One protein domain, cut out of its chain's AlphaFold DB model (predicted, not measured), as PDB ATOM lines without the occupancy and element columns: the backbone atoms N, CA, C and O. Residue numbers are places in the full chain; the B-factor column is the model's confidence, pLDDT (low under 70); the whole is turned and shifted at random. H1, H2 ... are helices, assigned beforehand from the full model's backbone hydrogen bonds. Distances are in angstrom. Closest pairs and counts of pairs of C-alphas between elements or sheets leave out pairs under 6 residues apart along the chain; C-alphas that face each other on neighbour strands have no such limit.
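AT A GLANCE: This is residues 16 to 139 of the 192 residues of an uncharacterized protein of Mycobacterium kyorinense (UniProt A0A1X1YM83). Two long helices, H2 and H3, lie side by side as a nearly straight-sided hairpin; short H4 packs on part of H3 to continue the row H2, H3, H4, and H5 folds back beside H4, out of that row. H1, residues 16 to 27, sticks out beyond the H2 side at the end of a long link and touches no other helix. The printed part has 124 residues, with five named helices in the order H1, H2, H3, H4, H5 and no named strand: the class is all helix. The whole is flat and loose, with a radius of gyration of the C-alphas of 18.3 A and spans of 49 by 41 by 21 A.

IN THESE COORDINATES: Find C-alpha 16 at (10.485, 69.061, -23.196); there H1 begins, and it runs through residues 16 to 27 over 16.4 A. Go on past residues 28 to 42, which hold no named element, to C-alpha 43 at (29.072, 44.171, -0.293), where H2 starts; it takes residues 43 to 71 and measures 41.5 A. H3, residues 78 to 107, is the longest helix, 44.2 A from first to last C-alpha. H4 follows with residues 113 to 121, 12.2 A long. H5, residues 127 to 138, is 16.6 A long and ends at C-alpha 138, at (19.928, 22.929, -15.701).

HOW THE PARTS SIT: Start at H1, which is apart from H2, H3, H4 and H5. At H2 and H3, a helical hairpin, you find 16 pairs of C-alphas within 8 A; they touch, closest at the C-alphas of Phe 51 and Tyr 99, 6.4 A apart. Their lines stand at a shallow tilt of 6 degrees, opposite ways. H3 and H4 are the next helical hairpin: H3 touches H4 with residues 93 to 101 alone, and the closest C-alphas, of Leu 100 and Trp 113, are 5.3 A apart. The tilt is shallow, 12 degrees, opposite ways. H4 and H5, also a helical hairpin, touch at the C-alphas of Leu 121 and Arg 130, their closest, 5.6 A apart, with a shallow tilt of 23 degrees, opposite ways. H2 is apart from H4 and H5, and H3 is apart from H5. In H1, H2, H3, H4 and H5 every backbone O i to N i+4 pair is within hydrogen-bond range.

THE WHOLE: The two C-alphas farthest apart are those of Asn 40 and Arg 75, at 51.3 A. Residues 16 to 29, of which 16 to 27 belong to H1, stand free, and so do residues 70 to 76. The printed part has no cut. The link from H1 to H2 is long, that from H2 to H3 is short, and those from H3 to H4 and from H4 to H5 are tight. The mean pLDDT of the printed part is 76.6; look for values under 70 at, among others, residues 19 to 23, 73 to 81 and 135 to 139.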
ATOM      1  N   ASP A  16       9.053  68.779 -23.308       65.88
ATOM      2  CA  ASP A  16      10.485  69.061 -23.196       65.88
ATOM      3  C   ASP A  16      10.857  69.580 -21.797       65.88
ATOM      4  O   ASP A  16      11.896  69.217 -21.241       65.88
ATOM      5  N   VAL A  17       9.983  70.387 -21.182       72.06
ATOM      6  CA  VAL A  17      10.171  70.907 -19.819       72.06
ATOM      7  C   VAL A  17       9.997  69.792 -18.792       72.06
ATOM      8  O   VAL A  17      10.816  69.671 -17.885       72.06
ATOM      9  N   VAL A  18       8.981  68.938 -18.950       73.19
ATOM     10  CA  VAL A  18       8.771  67.777 -18.067       73.19
ATOM     11  C   VAL A  18       9.959  66.816 -18.142       73.19
ATOM     12  O   VAL A  18      10.434  66.352 -17.108       73.19
ATOM     13  N   GLN A  19      10.480  66.554 -19.343       61.88
ATOM     14  CA  GLN A  19      11.646  65.695 -19.534       61.88
ATOM     15  C   GLN A  19      12.918  66.299 -18.920       61.88
ATOM     16  O   GLN A  19      13.675  65.581 -18.265       61.88
ATOM     17  N   ALA A  20      13.145  67.605 -19.082       67.62
ATOM     18  CA  ALA A  20      14.281  68.296 -18.471       67.62
ATOM     19  C   ALA A  20      14.203  68.299 -16.935       67.62
ATOM     20  O   ALA A  20      15.207  68.042 -16.271       67.62
ATOM     21  N   CYS A  21      13.016  68.533 -16.365       68.94
ATOM     22  CA  CYS A  21      12.786  68.438 -14.925       68.94
ATOM     23  C   CYS A  21      13.024  67.015 -14.410       68.94
ATOM     24  O   CYS A  21      13.772  66.849 -13.457       68.94
ATOM     25  N   ALA A  22      12.495  65.988 -15.081       68.62
ATOM     26  CA  ALA A  22      12.720  64.599 -14.686       68.62
ATOM     27  C   ALA A  22      14.207  64.206 -14.744       68.62
ATOM     28  O   ALA A  22      14.703  63.515 -13.857       68.62
ATOM     29  N   ALA A  23      14.942  64.668 -15.761       66.31
ATOM     30  CA  ALA A  23      16.381  64.436 -15.860       66.31
ATOM     31  C   ALA A  23      17.151  65.111 -14.713       66.31
ATOM     32  O   ALA A  23      18.078  64.517 -14.164       66.31
ATOM     33  N   LEU A  24      16.755  66.330 -14.332       72.88
ATOM     34  CA  LEU A  24      17.316  67.023 -13.173       72.88
ATOM     35  C   LEU A  24      16.962  66.310 -11.869       72.88
ATOM     36  O   LEU A  24      17.851  66.125 -11.047       72.88
ATOM     37  N   ASP A  25      15.720  65.872 -11.692       72.25
ATOM     38  CA  ASP A  25      15.295  65.145 -10.497       72.25
ATOM     39  C   ASP A  25      16.121  63.868 -10.326       72.25
ATOM     40  O   ASP A  25      16.665  63.644  -9.250       72.25
ATOM     41  N   VAL A  26      16.316  63.096 -11.405       68.38
ATOM     42  CA  VAL A  26      17.171  61.898 -11.406       68.38
ATOM     43  C   VAL A  26      18.629  62.240 -11.092       68.38
ATOM     44  O   VAL A  26      19.260  61.545 -10.300       68.38
ATOM     45  N   ALA A  27      19.165  63.319 -11.669       71.69
ATOM     46  CA  ALA A  27      20.547  63.741 -11.436       71.69
ATOM     47  C   ALA A  27      20.819  64.196  -9.990       71.69
ATOM     48  O   ALA A  27      21.972  64.186  -9.561       71.69
ATOM     49  N   HIS A  28      19.783  64.596  -9.248       77.00
ATOM     50  CA  HIS A  28      19.889  65.035  -7.854       77.00
ATOM     51  C   HIS A  28      19.454  63.965  -6.843       77.00
ATOM     52  O   HIS A  28      19.397  64.258  -5.645       77.00
ATOM     53  N   ILE A  29      19.161  62.736  -7.284       73.44
ATOM     54  CA  ILE A  29      18.888  61.633  -6.360       73.44
ATOM     55  C   ILE A  29      20.163  61.380  -5.544       73.44
ATOM     56  O   ILE A  29      21.231  61.169  -6.127       73.44
ATOM     57  N   PRO A  30      20.089  61.425  -4.201       79.12
ATOM     58  CA  PRO A  30      21.244  61.120  -3.380       79.12
ATOM     59  C   PRO A  30      21.675  59.666  -3.607       79.12
ATOM     60  O   PRO A  30      20.814  58.812  -3.835       79.12
ATOM     61  N   PRO A  31      22.978  59.371  -3.471       79.06
ATOM     62  CA  PRO A  31      23.492  58.011  -3.495       79.06
ATOM     63  C   PRO A  31      22.638  57.050  -2.671       79.06
ATOM     64  O   PRO A  31      22.428  57.266  -1.472       79.06
ATOM     65  N   ALA A  32      22.152  55.983  -3.292       78.56
ATOM     66  CA  ALA A  32      21.412  54.964  -2.575       78.56
ATOM     67  C   ALA A  32      22.361  54.132  -1.700       78.56
ATOM     68  O   ALA A  32      23.510  53.879  -2.055       78.56
ATOM     69  N   ALA A  33      21.872  53.651  -0.556       80.81
ATOM     70  CA  ALA A  33      22.679  52.888   0.405       80.81
ATOM     71  C   ALA A  33      23.258  51.575  -0.164       80.81
ATOM     72  O   ALA A  33      24.194  51.015   0.401       80.81
ATOM     73  N   TRP A  34      22.708  51.089  -1.277       79.44
ATOM     74  CA  TRP A  34      23.215  49.925  -1.992       79.44
ATOM     75  C   TRP A  34      24.333  50.231  -2.986       79.44
ATOM     76  O   TRP A  34      24.932  49.309  -3.541       79.44
ATOM     77  N   GLU A  35      24.627  51.505  -3.237       78.75
ATOM     78  CA  GLU A  35      25.681  51.876  -4.166       78.75
ATOM     79  C   GLU A  35      27.063  51.538  -3.577       78.75
ATOM     80  O   GLU A  35      27.296  51.745  -2.381       78.75
ATOM     81  N   PRO A  36      28.017  51.038  -4.392       66.50
ATOM     82  CA  PRO A  36      29.293  50.507  -3.896       66.50
ATOM     83  C   PRO A  36      30.080  51.460  -2.985       66.50
ATOM     84  O   PRO A  36      30.738  51.026  -2.037       66.50
ATOM     85  N   TYR A  37      30.011  52.762  -3.268       71.12
ATOM     86  CA  TYR A  37      30.689  53.798  -2.494       71.12
ATOM     87  C   TYR A  37      29.905  54.213  -1.240       71.12
ATOM     88  O   TYR A  37      30.525  54.531  -0.229       71.12
ATOM     89  N   ALA A  38      28.570  54.150  -1.259       76.31
ATOM     90  CA  ALA A  38      27.731  54.437  -0.094       76.31
ATOM     91  C   ALA A  38      27.883  53.360   0.996       76.31
ATOM     92  O   ALA A  38      27.878  53.664   2.187       76.31
ATOM     93  N   ALA A  39      28.100  52.110   0.585       75.31
ATOM     94  CA  ALA A  39      28.337  50.987   1.488       75.31
ATOM     95  C   ALA A  39      29.802  50.851   1.951       75.31
ATOM     96  O   ALA A  39      30.139  49.883   2.628       75.31
ATOM     97  N   ASN A  40      30.703  51.778   1.592       78.25
ATOM     98  CA  ASN A  40      32.139  51.710   1.912       78.25
ATOM     99  C   ASN A  40      32.812  50.381   1.500       78.25
ATOM    100  O   ASN A  40      33.727  49.902   2.171       78.25
ATOM    101  N   GLY A  41      32.355  49.768   0.404       76.94
ATOM    102  CA  GLY A  41      32.844  48.463  -0.046       76.94
ATOM    103  C   GLY A  41      32.326  47.258   0.752       76.94
ATOM    104  O   GLY A  41      32.728  46.132   0.457       76.94
ATOM    105  N   ASP A  42      31.427  47.450   1.724       85.06
ATOM    106  CA  ASP A  42      30.715  46.351   2.374       85.06
ATOM    107  C   ASP A  42      29.615  45.824   1.444       85.06
ATOM    108  O   ASP A  42      28.474  46.295   1.431       85.06
ATOM    109  N   TRP A  43      29.980  44.816   0.651       84.75
ATOM    110  CA  TRP A  43      29.072  44.171  -0.293       84.75
ATOM    111  C   TRP A  43      27.813  43.616   0.385       84.75
ATOM    112  O   TRP A  43      26.755  43.572  -0.242       84.75
ATOM    113  N   ARG A  44      27.898  43.197   1.655       88.88
ATOM    114  CA  ARG A  44      26.785  42.563   2.364       88.88
ATOM    115  C   ARG A  44      25.738  43.599   2.743       88.88
ATOM    116  O   ARG A  44      24.556  43.366   2.485       88.88
ATOM    117  N   THR A  45      26.183  44.729   3.289       88.31
ATOM    118  CA  THR A  45      25.333  45.887   3.596       88.31
ATOM    119  C   THR A  45      24.724  46.473   2.320       88.31
ATOM    120  O   THR A  45      23.533  46.785   2.293       88.31
ATOM    121  N   ALA A  46      25.504  46.555   1.237       83.62
ATOM    122  CA  ALA A  46      25.008  47.005  -0.061       83.62
ATOM    123  C   ALA A  46      23.888  46.096  -0.600       83.62
ATOM    124  O   ALA A  46      22.850  46.577  -1.052       83.62
ATOM    125  N   LEU A  47      24.079  44.776  -0.512       83.00
ATOM    126  CA  LEU A  47      23.109  43.785  -0.969       83.00
ATOM    127  C   LEU A  47      21.808  43.822  -0.148       83.00
ATOM    128  O   LEU A  47      20.727  43.735  -0.729       83.00
ATOM    129  N   ASP A  48      21.898  43.990   1.176       90.62
ATOM    130  CA  ASP A  48      20.721  44.175   2.041       90.62
ATOM    131  C   ASP A  48      19.945  45.441   1.672       90.62
ATOM    132  O   ASP A  48      18.723  45.408   1.514       90.62
ATOM    133  N   ALA A  49      20.659  46.556   1.501       84.31
ATOM    134  CA  ALA A  49      20.058  47.825   1.116       84.31
ATOM    135  C   ALA A  49      19.392  47.747  -0.266       84.31
ATOM    136  O   ALA A  49      18.326  48.331  -0.469       84.31
ATOM    137  N   TRP A  50      19.991  47.009  -1.207       89.19
ATOM    138  CA  TRP A  50      19.440  46.823  -2.548       89.19
ATOM    139  C   TRP A  50      18.154  46.016  -2.478       89.19
ATOM    140  O   TRP A  50      17.141  46.434  -3.032       89.19
ATOM    141  N   PHE A  51      18.178  44.893  -1.760       86.94
ATOM    142  CA  PHE A  51      17.010  44.034  -1.624       86.94
ATOM    143  C   PHE A  51      15.848  44.787  -0.969       86.94
ATOM    144  O   PHE A  51      14.723  44.734  -1.467       86.94
ATOM    145  N   ALA A  52      16.120  45.558   0.088       87.69
ATOM    146  CA  ALA A  52      15.118  46.395   0.739       87.69
ATOM    147  C   ALA A  52      14.531  47.456  -0.210       87.69
ATOM    148  O   ALA A  52      13.310  47.579  -0.312       87.69
ATOM    149  N   ALA A  53      15.381  48.192  -0.935       82.56
ATOM    150  CA  ALA A  53      14.940  49.222  -1.876       82.56
ATOM    151  C   ALA A  53      14.144  48.638  -3.056       82.56
ATOM    152  O   ALA A  53      13.107  49.179  -3.429       82.56
ATOM    153  N   ALA A  54      14.596  47.516  -3.618       79.88
ATOM    154  CA  ALA A  54      13.920  46.833  -4.714       79.88
ATOM    155  C   ALA A  54      12.559  46.262  -4.287       79.88
ATOM    156  O   ALA A  54      11.598  46.341  -5.050       79.88
ATOM    157  N   SER A  55      12.460  45.743  -3.058       81.12
ATOM    158  CA  SER A  55      11.200  45.231  -2.506       81.12
ATOM    159  C   SER A  55      10.195  46.368  -2.321       81.12
ATOM    160  O   SER A  55       9.061  46.267  -2.778       81.12
ATOM    161  N   ALA A  56      10.639  47.490  -1.743       80.81
ATOM    162  CA  ALA A  56       9.811  48.684  -1.587       80.81
ATOM    163  C   ALA A  56       9.339  49.241  -2.941       80.81
ATOM    164  O   ALA A  56       8.166  49.563  -3.094       80.81
ATOM    165  N   ALA A  57      10.218  49.292  -3.946       80.94
ATOM    166  CA  ALA A  57       9.851  49.751  -5.284       80.94
ATOM    167  C   ALA A  57       8.802  48.847  -5.953       80.94
ATOM    168  O   ALA A  57       7.905  49.346  -6.637       80.94
ATOM    169  N   LEU A  58       8.891  47.527  -5.750       77.94
ATOM    170  CA  LEU A  58       7.906  46.572  -6.258       77.94
ATOM    171  C   LEU A  58       6.540  46.760  -5.577       77.94
ATOM    172  O   LEU A  58       5.509  46.789  -6.253       77.94
ATOM    173  N   ASP A  59       6.536  46.952  -4.256       81.31
ATOM    174  CA  ASP A  59       5.326  47.221  -3.475       81.31
ATOM    175  C   ASP A  59       4.676  48.558  -3.868       81.31
ATOM    176  O   ASP A  59       3.457  48.630  -4.062       81.31
ATOM    177  N   ASP A  60       5.478  49.608  -4.057       74.94
ATOM    178  CA  ASP A  60       5.017  50.923  -4.503       74.94
ATOM    179  C   ASP A  60       4.426  50.861  -5.915       74.94
ATOM    180  O   ASP A  60       3.366  51.440  -6.172       74.94
ATOM    181  N   ALA A  61       5.052  50.113  -6.829       75.38
ATOM    182  CA  ALA A  61       4.522  49.889  -8.171       75.38
ATOM    183  C   ALA A  61       3.177  49.140  -8.132       75.38
ATOM    184  O   ALA A  61       2.226  49.529  -8.821       75.38
ATOM    185  N   ALA A  62       3.059  48.111  -7.288       76.88
ATOM    186  CA  ALA A  62       1.813  47.374  -7.094       76.88
ATOM    187  C   ALA A  62       0.702  48.267  -6.512       76.88
ATOM    188  O   ALA A  62      -0.455  48.207  -6.955       76.88
ATOM    189  N   LEU A  63       1.045  49.128  -5.549       77.81
ATOM    190  CA  LEU A  63       0.126  50.102  -4.966       77.81
ATOM    191  C   LEU A  63      -0.312  51.148  -5.996       77.81
ATOM    192  O   LEU A  63      -1.509  51.423  -6.106       77.81
ATOM    193  N   ALA A  64       0.623  51.701  -6.768       74.81
ATOM    194  CA  ALA A  64       0.339  52.679  -7.809       74.81
ATOM    195  C   ALA A  64      -0.604  52.103  -8.873       74.81
ATOM    196  O   ALA A  64      -1.617  52.730  -9.195       74.81
ATOM    197  N   ASP A  65      -0.348  50.879  -9.355       75.12
ATOM    198  CA  ASP A  65      -1.244  50.214 -10.306       75.12
ATOM    199  C   ASP A  65      -2.637  50.024  -9.695       75.12
ATOM    200  O   ASP A  65      -3.642  50.346 -10.330       75.12
ATOM    201  N   ARG A  66      -2.729  49.601  -8.426       78.69
ATOM    202  CA  ARG A  66      -4.011  49.474  -7.719       78.69
ATOM    203  C   ARG A  66      -4.763  50.806  -7.625       78.69
ATOM    204  O   ARG A  66      -5.969  50.830  -7.867       78.69
ATOM    205  N   VAL A  67      -4.086  51.902  -7.284       78.88
ATOM    206  CA  VAL A  67      -4.694  53.242  -7.193       78.88
ATOM    207  C   VAL A  67      -5.203  53.698  -8.559       78.88
ATOM    208  O   VAL A  67      -6.353  54.127  -8.664       78.88
ATOM    209  N   ILE A  68      -4.396  53.547  -9.614       77.06
ATOM    210  CA  ILE A  68      -4.786  53.885 -10.990       77.06
ATOM    211  C   ILE A  68      -6.015  53.071 -11.416       77.06
ATOM    212  O   ILE A  68      -6.959  53.633 -11.977       77.06
ATOM    213  N   ARG A  69      -6.051  51.767 -11.102       72.06
ATOM    214  CA  ARG A  69      -7.206  50.897 -11.385       72.06
ATOM    215  C   ARG A  69      -8.469  51.353 -10.654       72.06
ATOM    216  O   ARG A  69      -9.525  51.438 -11.274       72.06
ATOM    217  N   LEU A  70      -8.380  51.675  -9.362       79.62
ATOM    218  CA  LEU A  70      -9.529  52.164  -8.586       79.62
ATOM    219  C   LEU A  70     -10.043  53.520  -9.093       79.62
ATOM    220  O   LEU A  70     -11.247  53.768  -9.058       79.62
ATOM    221  N   ALA A  71      -9.150  54.377  -9.591       79.12
ATOM    222  CA  ALA A  71      -9.508  55.665 -10.179       79.12
ATOM    223  C   ALA A  71     -10.154  55.537 -11.575       79.12
ATOM    224  O   ALA A  71     -10.936  56.404 -11.969       79.12
ATOM    225  N   ARG A  72      -9.856  54.466 -12.324       74.31
ATOM    226  CA  ARG A  72     -10.431  54.178 -13.647       74.31
ATOM    227  C   ARG A  72     -10.937  52.727 -13.715       74.31
ATOM    228  O   ARG A  72     -10.264  51.876 -14.301       74.31
ATOM    229  N   PRO A  73     -12.118  52.430 -13.146       65.69
ATOM    230  CA  PRO A  73     -12.654  51.075 -13.131       65.69
ATOM    231  C   PRO A  73     -13.126  50.674 -14.534       65.69
ATOM    232  O   PRO A  73     -14.225  51.033 -14.957       65.69
ATOM    233  N   ASP A  74     -12.295  49.931 -15.262       67.00
ATOM    234  CA  ASP A  74     -12.691  49.318 -16.530       67.00
ATOM    235  C   ASP A  74     -13.359  47.951 -16.285       67.00
ATOM    236  O   ASP A  74     -12.925  47.170 -15.432       67.00
ATOM    237  N   ARG A  75     -14.444  47.659 -17.012       57.50
ATOM    238  CA  ARG A  75     -15.324  46.490 -16.772       57.50
ATOM    239  C   ARG A  75     -14.808  45.178 -17.383       57.50
ATOM    240  O   ARG A  75     -15.379  44.124 -17.123       57.50
ATOM    241  N   THR A  76     -13.738  45.221 -18.169       53.59
ATOM    242  CA  THR A  76     -13.124  44.092 -18.902       53.59
ATOM    243  C   THR A  76     -11.963  43.412 -18.153       53.59
ATOM    244  O   THR A  76     -11.212  42.637 -18.735       53.59
ATOM    245  N   SER A  77     -11.801  43.683 -16.855       59.16
ATOM    246  CA  SER A  77     -10.515  43.613 -16.143       59.16
ATOM    247  C   SER A  77     -10.179  42.318 -15.388       59.16
ATOM    248  O   SER A  77      -9.031  42.182 -14.975       59.16
ATOM    249  N   VAL A  78     -11.093  41.351 -15.231       63.81
ATOM    250  CA  VAL A  78     -10.850  40.180 -14.349       63.81
ATOM    251  C   VAL A  78      -9.627  39.355 -14.786       63.81
ATOM    252  O   VAL A  78      -8.738  39.107 -13.979       63.81
ATOM    253  N   GLY A  79      -9.509  39.013 -16.075       62.59
ATOM    254  CA  GLY A  79      -8.348  38.257 -16.579       62.59
ATOM    255  C   GLY A  79      -7.042  39.066 -16.625       62.59
ATOM    256  O   GLY A  79      -5.957  38.501 -16.533       62.59
ATOM    257  N   VAL A  80      -7.131  40.396 -16.729       68.88
ATOM    258  CA  VAL A  80      -5.962  41.291 -16.672       68.88
ATOM    259  C   VAL A  80      -5.448  41.409 -15.236       68.88
ATOM    260  O   VAL A  80      -4.244  41.509 -15.017       68.88
ATOM    261  N   GLU A  81      -6.345  41.386 -14.250       69.44
ATOM    262  CA  GLU A  81      -5.988  41.449 -12.835       69.44
ATOM    263  C   GLU A  81      -5.292  40.173 -12.361       69.44
ATOM    264  O   GLU A  81      -4.236  40.261 -11.736       69.44
ATOM    265  N   GLU A  82      -5.818  39.000 -12.718       71.75
ATOM    266  CA  GLU A  82      -5.175  37.715 -12.415       71.75
ATOM    267  C   GLU A  82      -3.765  37.632 -13.021       71.75
ATOM    268  O   GLU A  82      -2.818  37.258 -12.328       71.75
ATOM    269  N   PHE A  83      -3.599  38.072 -14.274       71.44
ATOM    270  CA  PHE A  83      -2.293  38.130 -14.931       71.44
ATOM    271  C   PHE A  83      -1.303  39.053 -14.199       71.44
ATOM    272  O   PHE A  83      -0.159  38.668 -13.960       71.44
ATOM    273  N   LYS A  84      -1.731  40.258 -13.799       72.69
ATOM    274  CA  LYS A  84      -0.870  41.203 -13.069       72.69
ATOM    275  C   LYS A  84      -0.470  40.686 -11.686       72.69
ATOM    276  O   LYS A  84       0.666  40.886 -11.266       72.69
ATOM    277  N   LEU A  85      -1.387  40.028 -10.975       76.69
ATOM    278  CA  LEU A  85      -1.091  39.431  -9.670       76.69
ATOM    279  C   LEU A  85      -0.077  38.289  -9.788       76.69
ATOM    280  O   LEU A  85       0.845  38.206  -8.977       76.69
ATOM    281  N   GLU A  86      -0.208  37.441 -10.810       75.19
ATOM    282  CA  GLU A  86       0.787  36.408 -11.112       75.19
ATOM    283  C   GLU A  86       2.146  37.037 -11.445       75.19
ATOM    284  O   GLU A  86       3.172  36.604 -10.924       75.19
ATOM    285  N   GLN A  87       2.162  38.091 -12.263       75.75
ATOM    286  CA  GLN A  87       3.390  38.789 -12.623       75.75
ATOM    287  C   GLN A  87       4.124  39.349 -11.393       75.75
ATOM    288  O   GLN A  87       5.316  39.084 -11.236       75.75
ATOM    289  N   LEU A  88       3.415  40.049 -10.503       75.81
ATOM    290  CA  LEU A  88       3.982  40.587  -9.262       75.81
ATOM    291  C   LEU A  88       4.550  39.483  -8.364       75.81
ATOM    292  O   LEU A  88       5.623  39.631  -7.781       75.81
ATOM    293  N   ARG A  89       3.853  38.346  -8.274       81.94
ATOM    294  CA  ARG A  89       4.327  37.189  -7.509       81.94
ATOM    295  C   ARG A  89       5.630  36.629  -8.078       81.94
ATOM    296  O   ARG A  89       6.541  36.327  -7.312       81.94
ATOM    297  N   ILE A  90       5.724  36.513  -9.402       78.12
ATOM    298  CA  ILE A  90       6.946  36.069 -10.078       78.12
ATOM    299  C   ILE A  90       8.094  37.053  -9.819       78.12
ATOM    300  O   ILE A  90       9.208  36.626  -9.528       78.12
ATOM    301  N   GLU A  91       7.841  38.358  -9.908       78.69
ATOM    302  CA  GLU A  91       8.852  39.394  -9.661       78.69
ATOM    303  C   GLU A  91       9.376  39.347  -8.221       78.69
ATOM    304  O   GLU A  91      10.589  39.392  -8.012       78.69
ATOM    305  N   HIS A  92       8.496  39.137  -7.240       81.50
ATOM    306  CA  HIS A  92       8.894  38.970  -5.844       81.50
ATOM    307  C   HIS A  92       9.711  37.685  -5.617       81.50
ATOM    308  O   HIS A  92      10.738  37.711  -4.937       81.50
ATOM    309  N   ASP A  93       9.286  36.554  -6.194       83.62
ATOM    310  CA  ASP A  93      10.029  35.290  -6.110       83.62
ATOM    311  C   ASP A  93      11.439  35.433  -6.719       83.62
ATOM    312  O   ASP A  93      12.420  34.960  -6.144       83.62
ATOM    313  N   LEU A  94      11.557  36.116  -7.863       80.81
ATOM    314  CA  LEU A  94      12.840  36.371  -8.521       80.81
ATOM    315  C   LEU A  94      13.730  37.325  -7.726       80.81
ATOM    316  O   LEU A  94      14.947  37.125  -7.690       80.81
ATOM    317  N   LEU A  95      13.152  38.334  -7.076       81.88
ATOM    318  CA  LEU A  95      13.894  39.256  -6.225       81.88
ATOM    319  C   LEU A  95      14.482  38.536  -4.999       81.88
ATOM    320  O   LEU A  95      15.672  38.681  -4.720       81.88
ATOM    321  N   GLU A  96      13.684  37.697  -4.324       85.19
ATOM    322  CA  GLU A  96      14.133  36.850  -3.202       85.19
ATOM    323  C   GLU A  96      15.281  35.927  -3.639       85.19
ATOM    324  O   GLU A  96      16.320  35.847  -2.981       85.19
ATOM    325  N   VAL A  97      15.125  35.258  -4.784       84.25
ATOM    326  CA  VAL A  97      16.144  34.351  -5.328       84.25
ATOM    327  C   VAL A  97      17.427  35.095  -5.699       84.25
ATOM    328  O   VAL A  97      18.518  34.603  -5.416       84.25
ATOM    329  N   SER A  98      17.318  36.285  -6.288       79.38
ATOM    330  CA  SER A  98      18.475  37.105  -6.665       79.38
ATOM    331  C   SER A  98      19.264  37.565  -5.439       79.38
ATOM    332  O   SER A  98      20.494  37.554  -5.452       79.38
ATOM    333  N   TYR A  99      18.568  37.905  -4.353       81.75
ATOM    334  CA  TYR A  99      19.200  38.220  -3.078       81.75
ATOM    335  C   TYR A  99      19.979  37.025  -2.515       81.75
ATOM    336  O   TYR A  99      21.158  37.165  -2.194       81.75
ATOM    337  N   LEU A 100      19.377  35.831  -2.473       80.19
ATOM    338  CA  LEU A 100      20.065  34.619  -2.014       80.19
ATOM    339  C   LEU A 100      21.273  34.272  -2.903       80.19
ATOM    340  O   LEU A 100      22.354  33.981  -2.393       80.19
ATOM    341  N   ALA A 101      21.137  34.393  -4.226       79.19
ATOM    342  CA  ALA A 101      22.251  34.213  -5.155       79.19
ATOM    343  C   ALA A 101      23.396  35.210  -4.886       79.19
ATOM    344  O   ALA A 101      24.565  34.832  -4.940       79.19
ATOM    345  N   GLY A 102      23.074  36.457  -4.527       74.44
ATOM    346  CA  GLY A 102      24.052  37.453  -4.083       74.44
ATOM    347  C   GLY A 102      24.772  37.057  -2.788       74.44
ATOM    348  O   GLY A 102      25.984  37.244  -2.681       74.44
ATOM    349  N   ILE A 103      24.061  36.456  -1.825       80.00
ATOM    350  CA  ILE A 103      24.663  35.918  -0.594       80.00
ATOM    351  C   ILE A 103      25.658  34.804  -0.921       80.00
ATOM    352  O   ILE A 103      26.777  34.820  -0.408       80.00
ATOM    353  N   GLU A 104      25.284  33.861  -1.787       79.38
ATOM    354  CA  GLU A 104      26.188  32.792  -2.230       79.38
ATOM    355  C   GLU A 104      27.397  33.355  -2.981       79.38
ATOM    356  O   GLU A 104      28.521  32.952  -2.702       79.38
ATOM    357  N   ALA A 105      27.205  34.332  -3.869       73.81
ATOM    358  CA  ALA A 105      28.305  34.960  -4.597       73.81
ATOM    359  C   ALA A 105      29.304  35.671  -3.665       73.81
ATOM    360  O   ALA A 105      30.512  35.592  -3.885       73.81
ATOM    361  N   GLY A 106      28.816  36.351  -2.623       72.44
ATOM    362  CA  GLY A 106      29.668  37.087  -1.687       72.44
ATOM    363  C   GLY A 106      30.300  36.230  -0.585       72.44
ATOM    364  O   GLY A 106      31.373  36.568  -0.086       72.44
ATOM    365  N   THR A 107      29.669  35.116  -0.201       75.50
ATOM    366  CA  THR A 107      30.193  34.205   0.840       75.50
ATOM    367  C   THR A 107      30.903  32.971   0.285       75.50
ATOM    368  O   THR A 107      31.694  32.355   0.997       75.50
ATOM    369  N   GLY A 108      30.611  32.583  -0.958       78.19
ATOM    370  CA  GLY A 108      30.999  31.300  -1.545       78.19
ATOM    371  C   GLY A 108      30.268  30.091  -0.948       78.19
ATOM    372  O   GLY A 108      30.626  28.955  -1.256       78.19
ATOM    373  N   VAL A 109      29.283  30.313  -0.073       78.56
ATOM    374  CA  VAL A 109      28.518  29.263   0.606       78.56
ATOM    375  C   VAL A 109      27.163  29.121  -0.066       78.56
ATOM    376  O   VAL A 109      26.495  30.119  -0.327       78.56
ATOM    377  N   ASP A 110      26.746  27.879  -0.305       80.88
ATOM    378  CA  ASP A 110      25.422  27.581  -0.847       80.88
ATOM    379  C   ASP A 110      24.324  28.206   0.026       80.88
ATOM    380  O   ASP A 110      24.201  27.917   1.220       80.88
ATOM    381  N   SER A 111      23.543  29.094  -0.584       74.94
ATOM    382  CA  SER A 111      22.417  29.774   0.065       74.94
ATOM    383  C   SER A 111      21.085  29.056  -0.171       74.94
ATOM    384  O   SER A 111      20.045  29.509   0.311       74.94
ATOM    385  N   GLY A 112      21.091  27.963  -0.942       83.62
ATOM    386  CA  GLY A 112      19.898  27.237  -1.356       83.62
ATOM    387  C   GLY A 112      19.050  27.989  -2.386       83.62
ATOM    388  O   GLY A 112      17.901  27.610  -2.620       83.62
ATOM    389  N   TRP A 113      19.566  29.055  -3.016       82.62
ATOM    390  CA  TRP A 113      18.783  29.877  -3.951       82.62
ATOM    391  C   TRP A 113      18.250  29.077  -5.147       82.62
ATOM    392  O   TRP A 113      17.146  29.349  -5.624       82.62
ATOM    393  N   ARG A 114      18.997  28.064  -5.608       80.44
ATOM    394  CA  ARG A 114      18.586  27.176  -6.710       80.44
ATOM    395  C   ARG A 114      17.394  26.314  -6.315       80.44
ATOM    396  O   ARG A 114      16.407  26.272  -7.048       80.44
ATOM    397  N   ASP A 115      17.461  25.687  -5.143       85.19
ATOM    398  CA  ASP A 115      16.372  24.872  -4.598       85.19
ATOM    399  C   ASP A 115      15.136  25.728  -4.326       85.19
ATOM    400  O   ASP A 115      14.006  25.338  -4.631       85.19
ATOM    401  N   ARG A 116      15.356  26.946  -3.819       87.62
ATOM    402  CA  ARG A 116      14.298  27.926  -3.601       87.62
ATOM    403  C   ARG A 116      13.603  28.287  -4.909       87.62
ATOM    404  O   ARG A 116      12.377  28.227  -4.969       87.62
ATOM    405  N   LEU A 117      14.358  28.601  -5.963       84.56
ATOM    406  CA  LEU A 117      13.794  28.897  -7.279       84.56
ATOM    407  C   LEU A 117      13.039  27.690  -7.844       84.56
ATOM    408  O   LEU A 117      11.905  27.840  -8.290       84.56
ATOM    409  N   ALA A 118      13.619  26.490  -7.775       84.50
ATOM    410  CA  ALA A 118      12.973  25.261  -8.234       84.50
ATOM    411  C   ALA A 118      11.610  25.044  -7.558       84.50
ATOM    412  O   ALA A 118      10.621  24.781  -8.244       84.50
ATOM    413  N   GLN A 119      11.537  25.249  -6.238       89.75
ATOM    414  CA  GLN A 119      10.293  25.176  -5.473       89.75
ATOM    415  C   GLN A 119       9.267  26.233  -5.917       89.75
ATOM    416  O   GLN A 119       8.079  25.928  -6.036       89.75
ATOM    417  N   ARG A 120       9.692  27.478  -6.173       87.12
ATOM    418  CA  ARG A 120       8.790  28.556  -6.624       87.12
ATOM    419  C   ARG A 120       8.209  28.280  -8.007       87.12
ATOM    420  O   ARG A 120       7.006  28.449  -8.209       87.12
ATOM    421  N   LEU A 121       9.028  27.769  -8.928       84.31
ATOM    422  CA  LEU A 121       8.620  27.455 -10.301       84.31
ATOM    423  C   LEU A 121       7.452  26.459 -10.366       84.31
ATOM    424  O   LEU A 121       6.625  26.544 -11.275       84.31
ATOM    425  N   GLU A 122       7.329  25.535  -9.410       88.94
ATOM    426  CA  GLU A 122       6.179  24.621  -9.336       88.94
ATOM    427  C   GLU A 122       4.844  25.354  -9.175       88.94
ATOM    428  O   GLU A 122       3.808  24.866  -9.626       88.94
ATOM    429  N   GLN A 123       4.873  26.537  -8.565       87.19
ATOM    430  CA  GLN A 123       3.683  27.287  -8.194       87.19
ATOM    431  C   GLN A 123       3.305  28.380  -9.200       87.19
ATOM    432  O   GLN A 123       2.223  28.954  -9.063       87.19
ATOM    433  N   TRP A 124       4.174  28.691 -10.164       84.12
ATOM    434  CA  TRP A 124       3.911  29.696 -11.199       84.12
ATOM    435  C   TRP A 124       2.912  29.156 -12.202       84.12
ATOM    436  O   TRP A 124       3.099  28.037 -12.658       84.12
ATOM    437  N   SER A 125       1.887  29.905 -12.591       81.44
ATOM    438  CA  SER A 125       0.918  29.435 -13.598       81.44
ATOM    439  C   SER A 125       1.443  29.565 -15.039       81.44
ATOM    440  O   SER A 125       1.109  28.744 -15.900       81.44
ATOM    441  N   GLU A 126       2.353  30.514 -15.279       75.38
ATOM    442  CA  GLU A 126       2.919  30.843 -16.591       75.38
ATOM    443  C   GLU A 126       3.929  29.785 -17.080       75.38
ATOM    444  O   GLU A 126       5.116  29.801 -16.733       75.38
ATOM    445  N   ARG A 127       3.465  28.845 -17.916       73.69
ATOM    446  CA  ARG A 127       4.271  27.701 -18.389       73.69
ATOM    447  C   ARG A 127       5.545  28.132 -19.122       73.69
ATOM    448  O   ARG A 127       6.600  27.566 -18.852       73.69
ATOM    449  N   SER A 128       5.461  29.127 -20.005       70.88
ATOM    450  CA  SER A 128       6.595  29.574 -20.825       70.88
ATOM    451  C   SER A 128       7.742  30.109 -19.965       70.88
ATOM    452  O   SER A 128       8.884  29.679 -20.123       70.88
ATOM    453  N   ARG A 129       7.436  30.986 -18.995       67.50
ATOM    454  CA  ARG A 129       8.433  31.494 -18.037       67.50
ATOM    455  C   ARG A 129       8.951  30.368 -17.150       67.50
ATOM    456  O   ARG A 129      10.156  30.253 -16.952       67.50
ATOM    457  N   ARG A 130       8.072  29.491 -16.663       74.88
ATOM    458  CA  ARG A 130       8.484  28.352 -15.837       74.88
ATOM    459  C   ARG A 130       9.529  27.479 -16.537       74.88
ATOM    460  O   ARG A 130      10.551  27.146 -15.943       74.88
ATOM    461  N   ASP A 131       9.276  27.111 -17.789       70.75
ATOM    462  CA  ASP A 131      10.158  26.227 -18.553       70.75
ATOM    463  C   ASP A 131      11.485  26.924 -18.905       70.75
ATOM    464  O   ASP A 131      12.544  26.304 -18.806       70.75
ATOM    465  N   GLN A 132      11.457  28.229 -19.196       71.50
ATOM    466  CA  GLN A 132      12.659  29.047 -19.394       71.50
ATOM    467  C   GLN A 132      13.584  29.027 -18.165       71.50
ATOM    468  O   GLN A 132      14.778  28.755 -18.293       71.50
ATOM    469  N   TYR A 133      13.039  29.263 -16.969       69.19
ATOM    470  CA  TYR A 133      13.818  29.271 -15.727       69.19
ATOM    471  C   TYR A 133      14.254  27.863 -15.290       69.19
ATOM    472  O   TYR A 133      15.341  27.703 -14.738       69.19
ATOM    473  N   ARG A 134      13.472  26.820 -15.599       71.62
ATOM    474  CA  ARG A 134      13.904  25.422 -15.416       71.62
ATOM    475  C   ARG A 134      15.110  25.075 -16.280       71.62
ATOM    476  O   ARG A 134      16.038  24.443 -15.786       71.62
ATOM    477  N   LEU A 135      15.115  25.486 -17.547       69.69
ATOM    478  CA  LEU A 135      16.260  25.270 -18.433       69.69
ATOM    479  C   LEU A 135      17.497  26.034 -17.947       69.69
ATOM    480  O   LEU A 135      18.592  25.478 -17.962       69.69
ATOM    481  N   ALA A 136      17.324  27.267 -17.459       67.62
ATOM    482  CA  ALA A 136      18.413  28.045 -16.868       67.62
ATOM    483  C   ALA A 136      19.015  27.356 -15.629       67.62
ATOM    484  O   ALA A 136      20.233  27.321 -15.483       67.62
ATOM    485  N   LEU A 137      18.186  26.736 -14.778       67.44
ATOM    486  CA  LEU A 137      18.667  25.956 -13.633       67.44
ATOM    487  C   LEU A 137      19.472  24.716 -14.036       67.44
ATOM    488  O   LEU A 137      20.330  24.313 -13.264       67.44
ATOM    489  N   LEU A 138      19.216  24.118 -15.206       66.62
ATOM    490  CA  LEU A 138      19.928  22.929 -15.701       66.62
ATOM    491  C   LEU A 138      21.260  23.265 -16.388       66.62
ATOM    492  O   LEU A 138      22.171  22.441 -16.387       66.62
ATOM    493  N   ASN A 139      21.389  24.462 -16.968       61.22
ATOM    494  CA  ASN A 139      22.612  24.897 -17.642       61.22
ATOM    495  C   ASN A 139      23.483  25.746 -16.705       61.22
ATOM    496  O   ASN A 139      23.541  26.972 -16.815       61.22
TER     497      ASN A 139